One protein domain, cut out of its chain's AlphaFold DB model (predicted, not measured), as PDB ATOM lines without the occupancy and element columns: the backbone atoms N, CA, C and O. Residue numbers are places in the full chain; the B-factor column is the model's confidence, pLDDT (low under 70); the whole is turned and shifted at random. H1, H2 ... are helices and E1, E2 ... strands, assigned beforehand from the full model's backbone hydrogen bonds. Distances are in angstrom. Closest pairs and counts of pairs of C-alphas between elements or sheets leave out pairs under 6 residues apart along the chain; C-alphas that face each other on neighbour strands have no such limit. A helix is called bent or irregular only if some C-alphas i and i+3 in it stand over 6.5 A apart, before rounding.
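What this domain is: This is residues 49 to 172 of the 177 residues of an uncharacterized protein of Caldicellulosiruptor saccharolyticus (strain ATCC 43494 / DSM 8903 / Tp8T 6331) (UniProt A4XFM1). A twisted four-stranded sheet has the long helix H2 over one face; H3 folds back from H2, H1 and H4 lie beside the strands toward the other face, and H5 grazes the sheet. The unnamed tail, residues 157 to 172, returns to E1, where residues 170 to 171 pair antiparallel with 51 to 52. The 124 printed residues have five named helices and four named strands, E1 H1 H2 H3 H4 E2 E3 E4 H5, class mixed; the mixed sheet runs E1 E4 E3 E2. It is compact, radius of gyration of the C-alphas 13.9 A, spanning 37 by 35 by 31 A.

How they stand to each other: E1, residues 49 to 52, is parallel to E4, residues 135 to 142; N 51 and O 136 are 2.9 A apart. H1, residues 54 to 62, and H2, residues 64 to 86, lie on opposite faces and touch only at the corner, closest C-alphas Ile 60 and Lys 67, 5.6 A. H2 and H3, residues 88 to 98, form a hairpin, closest C-alphas Tyr 84 and Tyr 91, 5.2 A. H4, residues 100 to 104, is on H1's face. E2, residues 110 to 113, E3, residues 124 to 130, and E4 make a meander, successive antiparallel neighbours; N 112 and O 125 are 2.8 A apart, N 128 and O 137 2.9 A. H5, residues 145 to 156, only just touches H4, with 3 pairs of C-alphas within 8 A, the closest Trp 104 and Val 156, 6.9 A. O i to N i+4 pairs are within hydrogen-bond range throughout H1 and H5, in 17 of 19 in H2, 2 of 7 in H3 and 0 of 1 in H4; for i+3, H3 has 5 of 8 and H4 2 of 2.

Where its parts are: E1 begins at C-alpha 49 (334.299, 168.959, 301.187); H5 ends at C-alpha 156 (328.326, 143.501, 287.607). H2 measures 33.3 A, E4 20.5 A, E3 19.0 A. H2 and H3 are irregular: C-alphas 65 and 68 are 7.3 A apart, 90 and 93 8.0 A.

The domain as a whole: The farthest C-alphas, Lys 62 and Arg 89, are 39.7 A apart. The printed part has no cut and no long link. Residues 116 to 120 have pLDDT under 70.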
ATOM      1  N   THR A  49     335.377 168.713 302.136       90.69
ATOM      2  CA  THR A  49     334.299 168.959 301.187       90.69
ATOM      3  C   THR A  49     333.574 167.656 300.856       90.69
ATOM      4  O   THR A  49     334.199 166.664 300.467       90.69
ATOM      5  N   ILE A  50     332.242 167.668 300.927       92.81
ATOM      6  CA  ILE A  50     331.404 166.580 300.416       92.81
ATOM      7  C   ILE A  50     330.782 167.027 299.094       92.81
ATOM      8  O   ILE A  50     330.055 168.018 299.036       92.81
ATOM      9  N   LYS A  51     331.045 166.278 298.018       95.75
ATOM     10  CA  LYS A  51     330.406 166.492 296.712       95.75
ATOM     11  C   LYS A  51     329.526 165.309 296.361       95.75
ATOM     12  O   LYS A  51     329.942 164.160 296.497       95.75
ATOM     13  N   VAL A  52     328.324 165.582 295.877       96.50
ATOM     14  CA  VAL A  52     327.319 164.564 295.568       96.50
ATOM     15  C   VAL A  52     326.833 164.681 294.129       96.50
ATOM     16  O   VAL A  52     326.842 165.764 293.546       96.50
ATOM     17  N   SER A  53     326.387 163.576 293.536       97.00
ATOM     18  CA  SER A  53     325.742 163.612 292.221       97.00
ATOM     19  C   SER A  53     324.382 164.314 292.277       97.00
ATOM     20  O   SER A  53     323.747 164.406 293.332       97.00
ATOM     21  N   THR A  54     323.890 164.771 291.123       93.38
ATOM     22  CA  THR A  54     322.540 165.348 291.007       93.38
ATOM     23  C   THR A  54     321.465 164.386 291.519       93.38
ATOM     24  O   THR A  54     320.561 164.815 292.229       93.38
ATOM     25  N   GLU A  55     321.598 163.081 291.245       93.25
ATOM     26  CA  GLU A  55     320.680 162.048 291.747       93.25
ATOM     27  C   GLU A  55     320.634 162.037 293.281       93.25
ATOM     28  O   GLU A  55     319.557 162.026 293.881       93.25
ATOM     29  N   VAL A  56     321.799 162.089 293.929       94.50
ATOM     30  CA  VAL A  56     321.899 162.104 295.393       94.50
ATOM     31  C   VAL A  56     321.315 163.395 295.964       94.50
ATOM     32  O   VAL A  56     320.517 163.335 296.902       94.50
ATOM     33  N   LYS A  57     321.631 164.553 295.372       92.31
ATOM     34  CA  LYS A  57     321.058 165.846 295.778       92.31
ATOM     35  C   LYS A  57     319.533 165.843 295.682       92.31
ATOM     36  O   LYS A  57     318.851 166.286 296.605       92.31
ATOM     37  N   GLU A  58     318.980 165.315 294.594       91.75
ATOM     38  CA  GLU A  58     317.534 165.170 294.437       91.75
ATOM     39  C   GLU A  58     316.926 164.227 295.476       91.75
ATOM     40  O   GLU A  58     315.863 164.533 296.022       91.75
ATOM     41  N   LEU A  59     317.584 163.102 295.770       91.38
ATOM     42  CA  LEU A  59     317.134 162.143 296.777       91.38
ATOM     43  C   LEU A  59     317.042 162.789 298.164       91.38
ATOM     44  O   LEU A  59     316.027 162.610 298.845       91.38
ATOM     45  N   ILE A  60     318.049 163.576 298.549       89.12
ATOM     46  CA  ILE A  60     318.076 164.330 299.810       89.12
ATOM     47  C   ILE A  60     316.944 165.368 299.839       89.12
ATOM     48  O   ILE A  60     316.167 165.413 300.793       89.12
ATOM     49  N   ASN A  61     316.804 166.162 298.773       86.56
ATOM     50  CA  ASN A  61     315.818 167.243 298.702       86.56
ATOM     51  C   ASN A  61     314.368 166.737 298.718       86.56
ATOM     52  O   ASN A  61     313.506 167.344 299.357       86.56
ATOM     53  N   LYS A  62     314.087 165.624 298.028       86.69
ATOM     54  CA  LYS A  62     312.742 165.029 297.952       86.69
ATOM     55  C   LYS A  62     312.328 164.356 299.264       86.69
ATOM     56  O   LYS A  62     311.138 164.298 299.559       86.69
ATOM     57  N   ASN A  63     313.280 163.878 300.068       77.38
ATOM     58  CA  ASN A  63     313.001 163.077 301.258       77.38
ATOM     59  C   ASN A  63     313.493 163.746 302.546       77.38
ATOM     60  O   ASN A  63     314.401 163.242 303.209       77.38
ATOM     61  N   LYS A  64     312.836 164.838 302.962       75.19
ATOM     62  CA  LYS A  64     313.179 165.562 304.204       75.19
ATOM     63  C   LYS A  64     313.273 164.654 305.438       75.19
ATOM     64  O   LYS A  64     314.140 164.864 306.275       75.19
ATOM     65  N   GLN A  65     312.445 163.607 305.516       75.88
ATOM     66  CA  GLN A  65     312.474 162.634 306.617       75.88
ATOM     67  C   GLN A  65     313.794 161.849 306.724       75.88
ATOM     68  O   GLN A  65     314.155 161.407 307.810       75.88
ATOM     69  N   TYR A  66     314.514 161.674 305.610       77.69
ATOM     70  CA  TYR A  66     315.793 160.963 305.557       77.69
ATOM     71  C   TYR A  66     316.995 161.904 305.543       77.69
ATOM     72  O   TYR A  66     318.115 161.412 305.646       77.69
ATOM     73  N   LYS A  67     316.796 163.227 305.460       83.94
ATOM     74  CA  LYS A  67     317.887 164.212 305.377       83.94
ATOM     75  C   LYS A  67     318.884 164.040 306.528       83.94
ATOM     76  O   LYS A  67     320.055 163.779 306.277       83.94
ATOM     77  N   ASN A  68     318.398 164.055 307.771       82.88
ATOM     78  CA  ASN A  68     319.246 163.902 308.961       82.88
ATOM     79  C   ASN A  68     319.900 162.517 309.030       82.88
ATOM     80  O   ASN A  68     321.045 162.384 309.446       82.88
ATOM     81  N   PHE A  69     319.182 161.473 308.602       86.06
ATOM     82  CA  PHE A  69     319.733 160.121 308.557       86.06
ATOM     83  C   PHE A  69     320.893 160.028 307.560       86.06
ATOM     84  O   PHE A  69     321.975 159.587 307.934       86.06
ATOM     85  N   ILE A  70     320.695 160.491 306.323       89.94
ATOM     86  CA  ILE A  70     321.727 160.524 305.279       89.94
ATOM     87  C   ILE A  70     322.922 161.346 305.748       89.94
ATOM     88  O   ILE A  70     324.049 160.881 305.634       89.94
ATOM     89  N   HIS A  71     322.678 162.523 306.318       86.88
ATOM     90  CA  HIS A  71     323.727 163.382 306.854       86.88
ATOM     91  C   HIS A  71     324.594 162.656 307.887       86.88
ATOM     92  O   HIS A  71     325.803 162.533 307.711       86.88
ATOM     93  N   ASN A  72     323.970 162.076 308.913       85.75
ATOM     94  CA  ASN A  72     324.688 161.346 309.956       85.75
ATOM     95  C   ASN A  72     325.490 160.170 309.382       85.75
ATOM     96  O   ASN A  72     326.596 159.886 309.836       85.75
ATOM     97  N   GLN A  73     324.952 159.499 308.366       91.06
ATOM     98  CA  GLN A  73     325.625 158.392 307.693       91.06
ATOM     99  C   GLN A  73     326.805 158.849 306.826       91.06
ATOM    100  O   GLN A  73     327.821 158.158 306.774       91.06
ATOM    101  N   LEU A  74     326.713 160.019 306.189       92.00
ATOM    102  CA  LEU A  74     327.827 160.633 305.465       92.00
ATOM    103  C   LEU A  74     328.941 161.077 306.419       92.00
ATOM    104  O   LEU A  74     330.108 160.853 306.112       92.00
ATOM    105  N   MET A  75     328.600 161.620 307.589       87.94
ATOM    106  CA  MET A  75     329.588 161.981 308.612       87.94
ATOM    107  C   MET A  75     330.282 160.750 309.206       87.94
ATOM    108  O   MET A  75     331.503 160.745 309.378       87.94
ATOM    109  N   GLU A  76     329.536 159.674 309.461       89.69
ATOM    110  CA  GLU A  76     330.120 158.413 309.929       89.69
ATOM    111  C   GLU A  76     331.019 157.778 308.857       89.69
ATOM    112  O   GLU A  76     332.110 157.293 309.166       89.69
ATOM    113  N   LEU A  77     330.608 157.828 307.585       94.25
ATOM    114  CA  LEU A  77     331.460 157.427 306.470       94.25
ATOM    115  C   LEU A  77     332.741 158.265 306.429       94.25
ATOM    116  O   LEU A  77     333.823 157.685 306.385       94.25
ATOM    117  N   LEU A  78     332.630 159.596 306.476       92.12
ATOM    118  CA  LEU A  78     333.764 160.521 306.451       92.12
ATOM    119  C   LEU A  78     334.790 160.172 307.536       92.12
ATOM    120  O   LEU A  78     335.981 160.012 307.257       92.12
ATOM    121  N   LYS A  79     334.314 159.965 308.764       88.25
ATOM    122  CA  LYS A  79     335.141 159.522 309.886       88.25
ATOM    123  C   LYS A  79     335.886 158.228 309.574       88.25
ATOM    124  O   LYS A  79     337.103 158.153 309.742       88.25
ATOM    125  N   LYS A  80     335.169 157.206 309.107       92.25
ATOM    126  CA  LYS A  80     335.753 155.893 308.810       92.25
ATOM    127  C   LYS A  80     336.759 155.953 307.666       92.25
ATOM    128  O   LYS A  80     337.812 155.332 307.783       92.25
ATOM    129  N   VAL A  81     336.479 156.696 306.590       93.69
ATOM    130  CA  VAL A  81     337.413 156.808 305.457       93.69
ATOM    131  C   VAL A  81     338.688 157.526 305.876       93.69
ATOM    132  O   VAL A  81     339.765 157.050 305.532       93.69
ATOM    133  N   LYS A  82     338.606 158.588 306.687       89.31
ATOM    134  CA  LYS A  82     339.803 159.272 307.190       89.31
ATOM    135  C   LYS A  82     340.672 158.345 308.032       89.31
ATOM    136  O   LYS A  82     341.859 158.217 307.753       89.31
ATOM    137  N   LEU A  83     340.080 157.635 308.994       89.50
ATOM    138  CA  LEU A  83     340.807 156.652 309.808       89.50
ATOM    139  C   LEU A  83     341.455 155.565 308.939       89.50
ATOM    140  O   LEU A  83     342.642 155.267 309.073       89.50
ATOM    141  N   TYR A  84     340.684 155.004 308.008       92.06
ATOM    142  CA  TYR A  84     341.120 153.904 307.155       92.06
ATOM    143  C   TYR A  84     342.222 154.296 306.167       92.06
ATOM    144  O   TYR A  84     343.215 153.579 306.053       92.06
ATOM    145  N   PHE A  85     342.080 155.417 305.457       88.38
ATOM    146  CA  PHE A  85     343.051 155.829 304.439       88.38
ATOM    147  C   PHE A  85     344.290 156.510 305.034       88.38
ATOM    148  O   PHE A  85     345.358 156.402 304.431       88.38
ATOM    149  N   ASN A  86     344.203 157.117 306.224       86.56
ATOM    150  CA  ASN A  86     345.378 157.672 306.908       86.56
ATOM    151  C   ASN A  86     346.188 156.606 307.658       86.56
ATOM    152  O   ASN A  86     347.411 156.719 307.741       86.56
ATOM    153  N   ASN A  87     345.544 155.560 308.191       87.12
ATOM    154  CA  ASN A  87     346.229 154.505 308.940       87.12
ATOM    155  C   ASN A  87     345.609 153.117 308.703       87.12
ATOM    156  O   ASN A  87     345.067 152.462 309.595       87.12
ATOM    157  N   TYR A  88     345.748 152.625 307.474       85.19
ATOM    158  CA  TYR A  88     345.194 151.335 307.052       85.19
ATOM    159  C   TYR A  88     345.566 150.156 307.968       85.19
ATOM    160  O   TYR A  88     344.743 149.273 308.204       85.19
ATOM    161  N   ARG A  89     346.795 150.121 308.505       88.06
ATOM    162  CA  ARG A  89     347.268 148.998 309.337       88.06
ATOM    163  C   ARG A  89     346.475 148.860 310.632       88.06
ATOM    164  O   ARG A  89     346.212 147.741 311.064       88.06
ATOM    165  N   GLU A  90     346.105 149.978 311.239       90.56
ATOM    166  CA  GLU A  90     345.338 149.997 312.483       90.56
ATOM    167  C   GLU A  90     343.841 149.786 312.221       90.56
ATOM    168  O   GLU A  90     343.173 149.070 312.964       90.56
ATOM    169  N   TYR A  91     343.330 150.315 311.105       90.62
ATOM    170  CA  TYR A  91     341.895 150.346 310.798       90.62
ATOM    171  C   TYR A  91     341.443 149.340 309.728       90.62
ATOM    172  O   TYR A  91     340.338 149.443 309.198       90.62
ATOM    173  N   GLN A  92     342.247 148.319 309.433       91.44
ATOM    174  CA  GLN A  92     341.948 147.255 308.461       91.44
ATOM    175  C   GLN A  92     340.600 146.543 308.691       91.44
ATOM    176  O   GLN A  92     339.974 146.096 307.730       91.44
ATOM    177  N   GLY A  93     340.101 146.510 309.933       91.44
ATOM    178  CA  GLY A  93     338.768 145.989 310.259       91.44
ATOM    179  C   GLY A  93     337.615 146.728 309.562       91.44
ATOM    180  O   GLY A  93     336.563 146.136 309.341       91.44
ATOM    181  N   LEU A  94     337.823 147.980 309.137       94.12
ATOM    182  CA  LEU A  94     336.824 148.768 308.407       94.12
ATOM    183  C   LEU A  94     336.698 148.366 306.931       94.12
ATOM    184  O   LEU A  94     335.749 148.791 306.270       94.12
ATOM    185  N   LYS A  95     337.613 147.545 306.393       93.44
ATOM    186  CA  LYS A  95     337.651 147.212 304.959       93.44
ATOM    187  C   LYS A  95     336.325 146.638 304.452       93.44
ATOM    188  O   LYS A  95     335.834 147.074 303.418       93.44
ATOM    189  N   GLY A  96     335.725 145.698 305.186       91.44
ATOM    190  CA  GLY A  96     334.475 145.050 304.768       91.44
ATOM    191  C   GLY A  96     333.274 146.000 304.703       91.44
ATOM    192  O   GLY A  96     332.356 145.773 303.916       91.44
ATOM    193  N   GLU A  97     333.293 147.070 305.499       94.44
ATOM    194  CA  GLU A  97     332.280 148.128 305.462       94.44
ATOM    195  C   GLU A  97     332.583 149.141 304.356       94.44
ATOM    196  O   GLU A  97     331.685 149.516 303.613       94.44
ATOM    197  N   LEU A  98     333.835 149.587 304.236       96.50
ATOM    198  CA  LEU A  98     334.244 150.668 303.335       96.50
ATOM    199  C   LEU A  98     334.427 150.234 301.878       96.50
ATOM    200  O   LEU A  98     334.359 151.082 300.990       96.50
ATOM    201  N   GLN A  99     334.694 148.955 301.628       95.69
ATOM    202  CA  GLN A  99     334.980 148.401 300.303       95.69
ATOM    203  C   GLN A  99     334.081 147.197 300.001       95.69
ATOM    204  O   GLN A  99     334.510 146.184 299.451       95.69
ATOM    205  N   HIS A 100     332.795 147.302 300.340       95.06
ATOM    206  CA  HIS A 100     331.820 146.231 300.127       95.06
ATOM    207  C   HIS A 100     331.614 145.882 298.638       95.06
ATOM    208  O   HIS A 100     331.082 144.826 298.307       95.06
ATOM    209  N   ASN A 101     332.084 146.740 297.731       93.50
ATOM    210  CA  ASN A 101     332.166 146.492 296.292       93.50
ATOM    211  C   ASN A 101     333.021 145.262 295.946       93.50
ATOM    212  O   ASN A 101     332.731 144.603 294.949       93.50
ATOM    213  N   GLU A 102     334.015 144.910 296.773       93.19
ATOM    214  CA  GLU A 102     334.837 143.708 296.570       93.19
ATOM    215  C   GLU A 102     333.986 142.431 296.568       93.19
ATOM    216  O   GLU A 102     334.227 141.539 295.758       93.19
ATOM    217  N   ASN A 103     332.927 142.376 297.387       90.94
ATOM    218  CA  ASN A 103     332.013 141.229 297.435       90.94
ATOM    219  C   ASN A 103     331.209 141.053 296.140       90.94
ATOM    220  O   ASN A 103     330.744 139.954 295.853       90.94
ATOM    221  N   TRP A 104     331.050 142.128 295.369       91.44
ATOM    222  CA  TRP A 104     330.374 142.121 294.075       91.44
ATOM    223  C   TRP A 104     331.344 141.946 292.901       91.44
ATOM    224  O   TRP A 104     330.904 141.800 291.767       91.44
ATOM    225  N   GLY A 105     332.660 141.988 293.133       91.06
ATOM    226  CA  GLY A 105     333.649 142.052 292.052       91.06
ATOM    227  C   GLY A 105     333.682 143.408 291.331       91.06
ATOM    228  O   GLY A 105     334.187 143.503 290.214       91.06
ATOM    229  N   ILE A 106     333.160 144.468 291.955       91.88
ATOM    230  CA  ILE A 106     333.192 145.835 291.423       91.88
ATOM    231  C   ILE A 106     334.493 146.496 291.892       91.88
ATOM    232  O   ILE A 106     334.742 146.581 293.090       91.88
ATOM    233  N   ASN A 107     335.325 146.991 290.971       89.12
ATOM    234  CA  ASN A 107     336.596 147.639 291.334       89.12
ATOM    235  C   ASN A 107     336.390 149.057 291.904       89.12
ATOM    236  O   ASN A 107     336.895 149.399 292.971       89.12
ATOM    237  N   LYS A 108     335.628 149.885 291.180       92.44
ATOM    238  CA  LYS A 108     335.260 151.256 291.551       92.44
ATOM    239  C   LYS A 108     333.841 151.570 291.046       92.44
ATOM    240  O   LYS A 108     333.436 150.977 290.044       92.44
ATOM    241  N   PRO A 109     333.107 152.498 291.684       95.19
ATOM    242  CA  PRO A 109     333.469 153.216 292.914       95.19
ATOM    243  C   PRO A 109     333.503 152.280 294.133       95.19
ATOM    244  O   PRO A 109     333.065 151.131 294.045       95.19
ATOM    245  N   TYR A 110     334.046 152.743 295.265       97.44
ATOM    246  CA  TYR A 110     333.923 151.978 296.505       97.44
ATOM    247  C   TYR A 110     332.461 151.940 296.941       97.44
ATOM    248  O   TYR A 110     331.723 152.895 296.704       97.44
ATOM    249  N   ILE A 111     332.038 150.853 297.584       97.50
ATOM    250  CA  ILE A 111     330.695 150.758 298.164       97.50
ATOM    251  C   ILE A 111     330.817 150.701 299.678       97.50
ATOM    252  O   ILE A 111     331.392 149.762 300.225       97.50
ATOM    253  N   TYR A 112     330.231 151.694 300.343       97.06
ATOM    254  CA  TYR A 112     330.076 151.702 301.786       97.06
ATOM    255  C   TYR A 112     328.824 150.932 302.203       97.06
ATOM    256  O   TYR A 112     327.730 151.140 301.665       97.06
ATOM    257  N   LYS A 113     328.990 150.074 303.206       94.00
ATOM    258  CA  LYS A 113     327.945 149.305 303.865       94.00
ATOM    259  C   LYS A 113     327.904 149.653 305.349       94.00
ATOM    260  O   LYS A 113     328.667 149.091 306.127       94.00
ATOM    261  N   ASP A 114     326.969 150.517 305.748       88.50
ATOM    262  CA  ASP A 114     326.733 150.783 307.170       88.50
ATOM    263  C   ASP A 114     326.434 149.483 307.956       88.50
ATOM    264  O   ASP A 114     325.621 148.660 307.489       88.50
ATOM    265  N   PRO A 115     327.074 149.270 309.124       73.69
ATOM    266  CA  PRO A 115     326.802 148.147 310.008       73.69
ATOM    267  C   PRO A 115     325.423 148.333 310.646       73.69
ATOM    268  O   PRO A 115     325.269 148.862 311.743       73.69
ATOM    269  N   SER A 116     324.401 147.871 309.933       57.97
ATOM    270  CA  SER A 116     322.993 148.023 310.288       57.97
ATOM    271  C   SER A 116     322.685 147.424 311.669       57.97
ATOM    272  O   SER A 116     322.472 146.219 311.807       57.97
ATOM    273  N   ARG A 117     322.626 148.273 312.705       53.53
ATOM    274  CA  ARG A 117     322.179 147.912 314.061       53.53
ATOM    275  C   ARG A 117     320.646 147.892 314.102       53.53
ATOM    276  O   ARG A 117     320.017 148.904 314.380       53.53
ATOM    277  N   GLY A 118     320.027 146.750 313.800       51.75
ATOM    278  CA  GLY A 118     318.595 146.541 314.077       51.75
ATOM    279  C   GLY A 118     317.596 147.092 313.045       51.75
ATOM    280  O   GLY A 118     316.488 147.475 313.409       51.75
ATOM    281  N   GLY A 119     317.955 147.108 311.758       53.91
ATOM    282  CA  GLY A 119     317.014 146.840 310.656       53.91
ATOM    283  C   GLY A 119     315.964 147.887 310.255       53.91
ATOM    284  O   GLY A 119     315.221 147.615 309.319       53.91
ATOM    285  N   LYS A 120     315.872 149.067 310.886       65.12
ATOM    286  CA  LYS A 120     314.824 150.044 310.509       65.12
ATOM    287  C   LYS A 120     315.193 150.952 309.328       65.12
ATOM    288  O   LYS A 120     314.307 151.345 308.578       65.12
ATOM    289  N   PHE A 121     316.477 151.267 309.148       72.50
ATOM    290  CA  PHE A 121     316.958 152.124 308.061       72.50
ATOM    291  C   PHE A 121     318.238 151.551 307.456       72.50
ATOM    292  O   PHE A 121     319.144 151.138 308.178       72.50
ATOM    293  N   ILE A 122     318.289 151.497 306.126       87.50
ATOM    294  CA  ILE A 122     319.430 150.998 305.360       87.50
ATOM    295  C   ILE A 122     320.158 152.200 304.773       87.50
ATOM    296  O   ILE A 122     319.525 153.117 304.257       87.50
ATOM    297  N   PHE A 123     321.485 152.181 304.839       92.69
ATOM    298  CA  PHE A 123     322.324 153.135 304.131       92.69
ATOM    299  C   PHE A 123     323.467 152.402 303.446       92.69
ATOM    300  O   PHE A 123     324.291 151.740 304.091       92.69
ATOM    301  N   ARG A 124     323.504 152.506 302.124       95.31
ATOM    302  CA  ARG A 124     324.648 152.134 301.295       95.31
ATOM    303  C   ARG A 124     324.969 153.313 300.405       95.31
ATOM    304  O   ARG A 124     324.054 154.014 299.973       95.31
ATOM    305  N   CYS A 125     326.230 153.505 300.065       97.00
ATOM    306  CA  CYS A 125     326.566 154.483 299.043       97.00
ATOM    307  C   CYS A 125     327.753 154.043 298.201       97.00
ATOM    308  O   CYS A 125     328.632 153.318 298.663       97.00
ATOM    309  N   ALA A 126     327.744 154.483 296.950       98.06
ATOM    310  CA  ALA A 126     328.884 154.418 296.062       98.06
ATOM    311  C   ALA A 126     329.678 155.715 296.208       98.06
ATOM    312  O   ALA A 126     329.121 156.799 296.006       98.06
ATOM    313  N   TYR A 127     330.959 155.605 296.545       98.00
ATOM    314  CA  TYR A 127     331.796 156.751 296.872       98.00
ATOM    315  C   TYR A 127     333.244 156.605 296.390       98.00
ATOM    316  O   TYR A 127     333.713 155.530 296.007       98.00
ATOM    317  N   ASP A 128     333.962 157.720 296.417       96.81
ATOM    318  CA  ASP A 128     335.419 157.787 296.337       96.81
ATOM    319  C   ASP A 128     335.906 158.835 297.343       96.81
ATOM    320  O   ASP A 128     335.151 159.731 297.728       96.81
ATOM    321  N   PHE A 129     337.150 158.714 297.794       94.69
ATOM    322  CA  PHE A 129     337.728 159.650 298.754       94.69
ATOM    323  C   PHE A 129     339.085 160.126 298.253       94.69
ATOM    324  O   PHE A 129     340.007 159.330 298.063       94.69
ATOM    325  N   ASP A 130     339.189 161.429 298.014       92.50
ATOM    326  CA  ASP A 130     340.444 162.090 297.692       92.50
ATOM    327  C   ASP A 130     341.104 162.527 298.997       92.50
ATOM    328  O   ASP A 130     340.750 163.557 299.573       92.50
ATOM    329  N   ASN A 131     342.050 161.719 299.475       87.81
ATOM    330  CA  ASN A 131     342.736 161.986 300.735       87.81
ATOM    331  C   ASN A 131     343.640 163.228 300.667       87.81
ATOM    332  O   ASN A 131     343.855 163.879 301.681       87.81
ATOM    333  N   ILE A 132     344.169 163.561 299.484       86.75
ATOM    334  CA  ILE A 132     345.101 164.688 299.323       86.75
ATOM    335  C   ILE A 132     344.331 165.998 299.443       86.75
ATOM    336  O   ILE A 132     344.728 166.884 300.193       86.75
ATOM    337  N   ASN A 133     343.213 166.101 298.726       89.19
ATOM    338  CA  ASN A 133     342.391 167.309 298.721       89.19
ATOM    339  C   ASN A 133     341.309 167.301 299.809       89.19
ATOM    340  O   ASN A 133     340.524 168.240 299.881       89.19
ATOM    341  N   SER A 134     341.241 166.247 300.631       89.12
ATOM    342  CA  SER A 134     340.188 166.045 301.629       89.12
ATOM    343  C   SER A 134     338.780 166.203 301.039       89.12
ATOM    344  O   SER A 134     337.991 167.017 301.508       89.12
ATOM    345  N   ILE A 135     338.460 165.422 299.999       93.06
ATOM    346  CA  ILE A 135     337.145 165.467 299.335       93.06
ATOM    347  C   ILE A 135     336.473 164.094 299.362       93.06
ATOM    348  O   ILE A 135     337.000 163.118 298.823       93.06
ATOM    349  N   LEU A 136     335.268 164.036 299.926       95.19
ATOM    350  CA  LEU A 136     334.386 162.874 299.863       95.19
ATOM    351  C   LEU A 136     333.420 163.020 298.681       95.19
ATOM    352  O   LEU A 136     332.623 163.953 298.619       95.19
ATOM    353  N   LEU A 137     333.489 162.084 297.738       97.44
ATOM    354  CA  LEU A 137     332.701 162.087 296.507       97.44
ATOM    355  C   LEU A 137     331.619 161.012 296.609       97.44
ATOM    356  O   LEU A 137     331.950 159.833 296.713       97.44
ATOM    357  N   ILE A 138     330.344 161.389 296.560       98.00
ATOM    358  CA  ILE A 138     329.205 160.466 296.651       98.00
ATOM    359  C   ILE A 138     328.485 160.402 295.306       98.00
ATOM    360  O   ILE A 138     327.805 161.342 294.891       98.00
ATOM    361  N   TYR A 139     328.588 159.262 294.631       97.88
ATOM    362  CA  TYR A 139     327.976 159.068 293.316       97.88
ATOM    363  C   TYR A 139     326.530 158.596 293.421       97.88
ATOM    364  O   TYR A 139     325.688 158.991 292.615       97.88
ATOM    365  N   LYS A 140     326.231 157.756 294.419       97.12
ATOM    366  CA  LYS A 140     324.898 157.179 294.614       97.12
ATOM    367  C   LYS A 140     324.650 156.776 296.063       97.12
ATOM    368  O   LYS A 140     325.574 156.339 296.739       97.12
ATOM    369  N   ILE A 141     323.398 156.874 296.513       96.12
ATOM    370  CA  ILE A 141     322.926 156.380 297.812       96.12
ATOM    371  C   ILE A 141     321.783 155.388 297.579       96.12
ATOM    372  O   ILE A 141     320.876 155.661 296.795       96.12
ATOM    373  N   TRP A 142     321.808 154.267 298.297       94.56
ATOM    374  CA  TRP A 142     320.689 153.337 298.405       94.56
ATOM    375  C   TRP A 142     320.165 153.323 299.840       94.56
ATOM    376  O   TRP A 142     320.920 153.098 300.789       94.56
ATOM    377  N   LEU A 143     318.855 153.534 299.977       91.94
ATOM    378  CA  LEU A 143     318.133 153.476 301.255       91.94
ATOM    379  C   LEU A 143     317.266 152.214 301.399       91.94
ATOM    380  O   LEU A 143     316.584 152.030 302.406       91.94
ATOM    381  N   ASN A 144     317.283 151.350 300.383       90.56
ATOM    382  CA  ASN A 144     316.546 150.096 300.311       90.56
ATOM    383  C   ASN A 144     317.517 148.969 299.918       90.56
ATOM    384  O   ASN A 144     318.366 149.153 299.045       90.56
ATOM    385  N   HIS A 145     317.412 147.823 300.593       90.56
ATOM    386  CA  HIS A 145     318.332 146.701 300.424       90.56
ATOM    387  C   HIS A 145     318.116 145.957 299.107       90.56
ATOM    388  O   HIS A 145     319.093 145.689 298.418       90.56
ATOM    389  N   GLU A 146     316.864 145.682 298.746       92.25
ATOM    390  CA  GLU A 146     316.511 144.973 297.512       92.25
ATOM    391  C   GLU A 146     316.942 145.788 296.290       92.25
ATOM    392  O   GLU A 146     317.602 145.269 295.394       92.25
ATOM    393  N   GLN A 147     316.674 147.099 296.302       93.56
ATOM    394  CA  GLN A 147     317.126 148.002 295.242       93.56
ATOM    395  C   GLN A 147     318.657 148.021 295.130       93.56
ATOM    396  O   GLN A 147     319.204 148.075 294.032       93.56
ATOM    397  N   TYR A 148     319.356 148.020 296.266       94.56
ATOM    398  CA  TYR A 148     320.813 147.963 296.287       94.56
ATOM    399  C   TYR A 148     321.339 146.682 295.625       94.56
ATOM    400  O   TYR A 148     322.208 146.770 294.761       94.56
ATOM    401  N   GLU A 149     320.802 145.515 295.991       95.06
ATOM    402  CA  GLU A 149     321.235 144.232 295.429       95.06
ATOM    403  C   GLU A 149     320.945 144.142 293.930       95.06
ATOM    404  O   GLU A 149     321.854 143.854 293.150       95.06
ATOM    405  N   GLU A 150     319.725 144.487 293.509       96.44
ATOM    406  CA  GLU A 150     319.327 144.476 292.098       96.44
ATOM    407  C   GLU A 150     320.234 145.379 291.249       96.44
ATOM    408  O   GLU A 150     320.678 145.013 290.158       96.44
ATOM    409  N   GLU A 151     320.526 146.587 291.733       96.06
ATOM    410  CA  GLU A 151     321.380 147.510 290.998       96.06
ATOM    411  C   GLU A 151     322.841 147.062 290.968       96.06
ATOM    412  O   GLU A 151     323.487 147.213 289.929       96.06
ATOM    413  N   CYS A 152     323.361 146.493 292.057       96.00
ATOM    414  CA  CYS A 152     324.699 145.912 292.073       96.00
ATOM    415  C   CYS A 152     324.822 144.752 291.080       96.00
ATOM    416  O   CYS A 152     325.796 144.717 290.329       96.00
ATOM    417  N   GLU A 153     323.829 143.865 290.986       96.50
ATOM    418  CA  GLU A 153     323.815 142.808 289.968       96.50
ATOM    419  C   GLU A 153     323.873 143.370 288.545       96.50
ATOM    420  O   GLU A 153     324.649 142.887 287.716       96.50
ATOM    421  N   LYS A 154     323.082 144.410 288.254       96.81
ATOM    422  CA  LYS A 154     323.092 145.074 286.940       96.81
ATOM    423  C   LYS A 154     324.439 145.727 286.640       96.81
ATOM    424  O   LYS A 154     324.886 145.691 285.497       96.81
ATOM    425  N   ILE A 155     325.104 146.298 287.646       95.81
ATOM    426  CA  ILE A 155     326.449 146.868 287.493       95.81
ATOM    427  C   ILE A 155     327.463 145.774 287.154       95.81
ATOM    428  O   ILE A 155     328.238 145.933 286.214       95.81
ATOM    429  N   VAL A 156     327.425 144.640 287.860       94.25
ATOM    430  CA  VAL A 156     328.326 143.501 287.607       94.25
ATOM    431  C   VAL A 156     328.123 142.918 286.207       94.25
ATOM    432  O   VAL A 156     329.093 142.564 285.540       94.25
ATOM    433  N   LYS A 157     326.876 142.866 285.727       94.94
ATOM    434  CA  LYS A 157     326.532 142.423 284.363       94.94
ATOM    435  C   LYS A 157     326.857 143.463 283.279       94.94
ATOM    436  O   LYS A 157     326.740 143.155 282.096       94.94
ATOM    437  N   GLY A 158     327.252 144.683 283.653       93.25
ATOM    438  CA  GLY A 158     327.498 145.787 282.719       93.25
ATOM    439  C   GLY A 158     326.225 146.417 282.136       93.25
ATOM    440  O   GLY A 158     326.303 147.211 281.203       93.25
ATOM    441  N   GLU A 159     325.054 146.093 282.684       95.81
ATOM    442  CA  GLU A 159     323.746 146.624 282.273       95.81
ATOM    443  C   GLU A 159     323.473 148.013 282.868       95.81
ATOM    444  O   GLU A 159     322.609 148.752 282.395       95.81
ATOM    445  N   LYS A 160     324.209 148.374 283.923       94.38
ATOM    446  CA  LYS A 160     324.131 149.673 284.588       94.38
ATOM    447  C   LYS A 160     325.527 150.206 284.883       94.38
ATOM    448  O   LYS A 160     326.408 149.464 285.298       94.38
ATOM    449  N   ILE A 161     325.714 151.511 284.713       92.94
ATOM    450  CA  ILE A 161     326.965 152.206 285.028       92.94
ATOM    451  C   ILE A 161     326.648 153.327 286.013       92.94
ATOM    452  O   ILE A 161     325.666 154.051 285.844       92.94
ATOM    453  N   ILE A 162     327.473 153.460 287.052       94.19
ATOM    454  CA  ILE A 162     327.444 154.627 287.935       94.19
ATOM    455  C   ILE A 162     328.269 155.723 287.262       94.19
ATOM    456  O   ILE A 162     329.448 155.512 286.976       94.19
ATOM    457  N   ASP A 163     327.658 156.880 287.002       94.06
ATOM    458  CA  ASP A 163     328.386 158.041 286.489       94.06
ATOM    459  C   ASP A 163     329.353 158.553 287.566       94.06
ATOM    460  O   ASP A 163     328.937 159.036 288.621       94.06
ATOM    461  N   MET A 164     330.651 158.394 287.306       94.06
ATOM    462  CA  MET A 164     331.734 158.807 288.199       94.06
ATOM    463  C   MET A 164     332.408 160.113 287.750       94.06
ATOM    464  O   MET A 164     333.503 160.428 288.220       94.06
ATOM    465  N   ASP A 165     331.799 160.872 286.832       93.69
ATOM    466  CA  ASP A 165     332.342 162.160 286.397       93.69
ATOM    467  C   ASP A 165     332.335 163.178 287.549       93.69
ATOM    468  O   ASP A 165     331.307 163.756 287.911       93.69
ATOM    469  N   LYS A 166     333.524 163.420 288.111       91.94
ATOM    470  CA  LYS A 166     333.737 164.321 289.251       91.94
ATOM    471  C   LYS A 166     333.311 165.764 288.953       91.94
ATOM    472  O   LYS A 166     332.985 166.488 289.889       91.94
ATOM    473  N   ASN A 167     333.263 166.170 287.680       91.31
ATOM    474  CA  ASN A 167     332.850 167.520 287.276       91.31
ATOM    475  C   ASN A 167     331.334 167.733 287.359       91.31
ATOM    476  O   ASN A 167     330.876 168.873 287.367       91.31
ATOM    477  N   LYS A 168     330.551 166.649 287.416       92.19
ATOM    478  CA  LYS A 168     329.092 166.704 287.572       92.19
ATOM    479  C   LYS A 168     328.648 166.674 289.031       92.19
ATOM    480  O   LYS A 168     327.452 166.755 289.306       92.19
ATOM    481  N   LEU A 169     329.588 166.512 289.962       95.44
ATOM    482  CA  LEU A 169     329.290 166.508 291.383       95.44
ATOM    483  C   LEU A 169     329.165 167.941 291.890       95.44
ATOM    484  O   LEU A 169     329.961 168.815 291.548       95.44
ATOM    485  N   VAL A 170     328.172 168.159 292.738       94.00
ATOM    486  CA  VAL A 170     327.907 169.445 293.374       94.00
ATOM    487  C   VAL A 170     328.249 169.358 294.847       94.00
ATOM    488  O   VAL A 170     327.965 168.358 295.504       94.00
ATOM    489  N   GLU A 171     328.881 170.405 295.353       92.12
ATOM    490  CA  GLU A 171     329.144 170.554 296.777       92.12
ATOM    491  C   GLU A 171     327.829 170.691 297.548       92.12
ATOM    492  O   GLU A 171     326.848 171.255 297.043       92.12
ATOM    493  N   ILE A 172     327.796 170.104 298.740       86.44
ATOM    494  CA  ILE A 172     326.708 170.279 299.695       86.44
ATOM    495  C   ILE A 172     327.272 170.939 300.947       86.44
ATOM    496  O   ILE A 172     328.196 170.406 301.557       86.44
TER     497      ILE A 172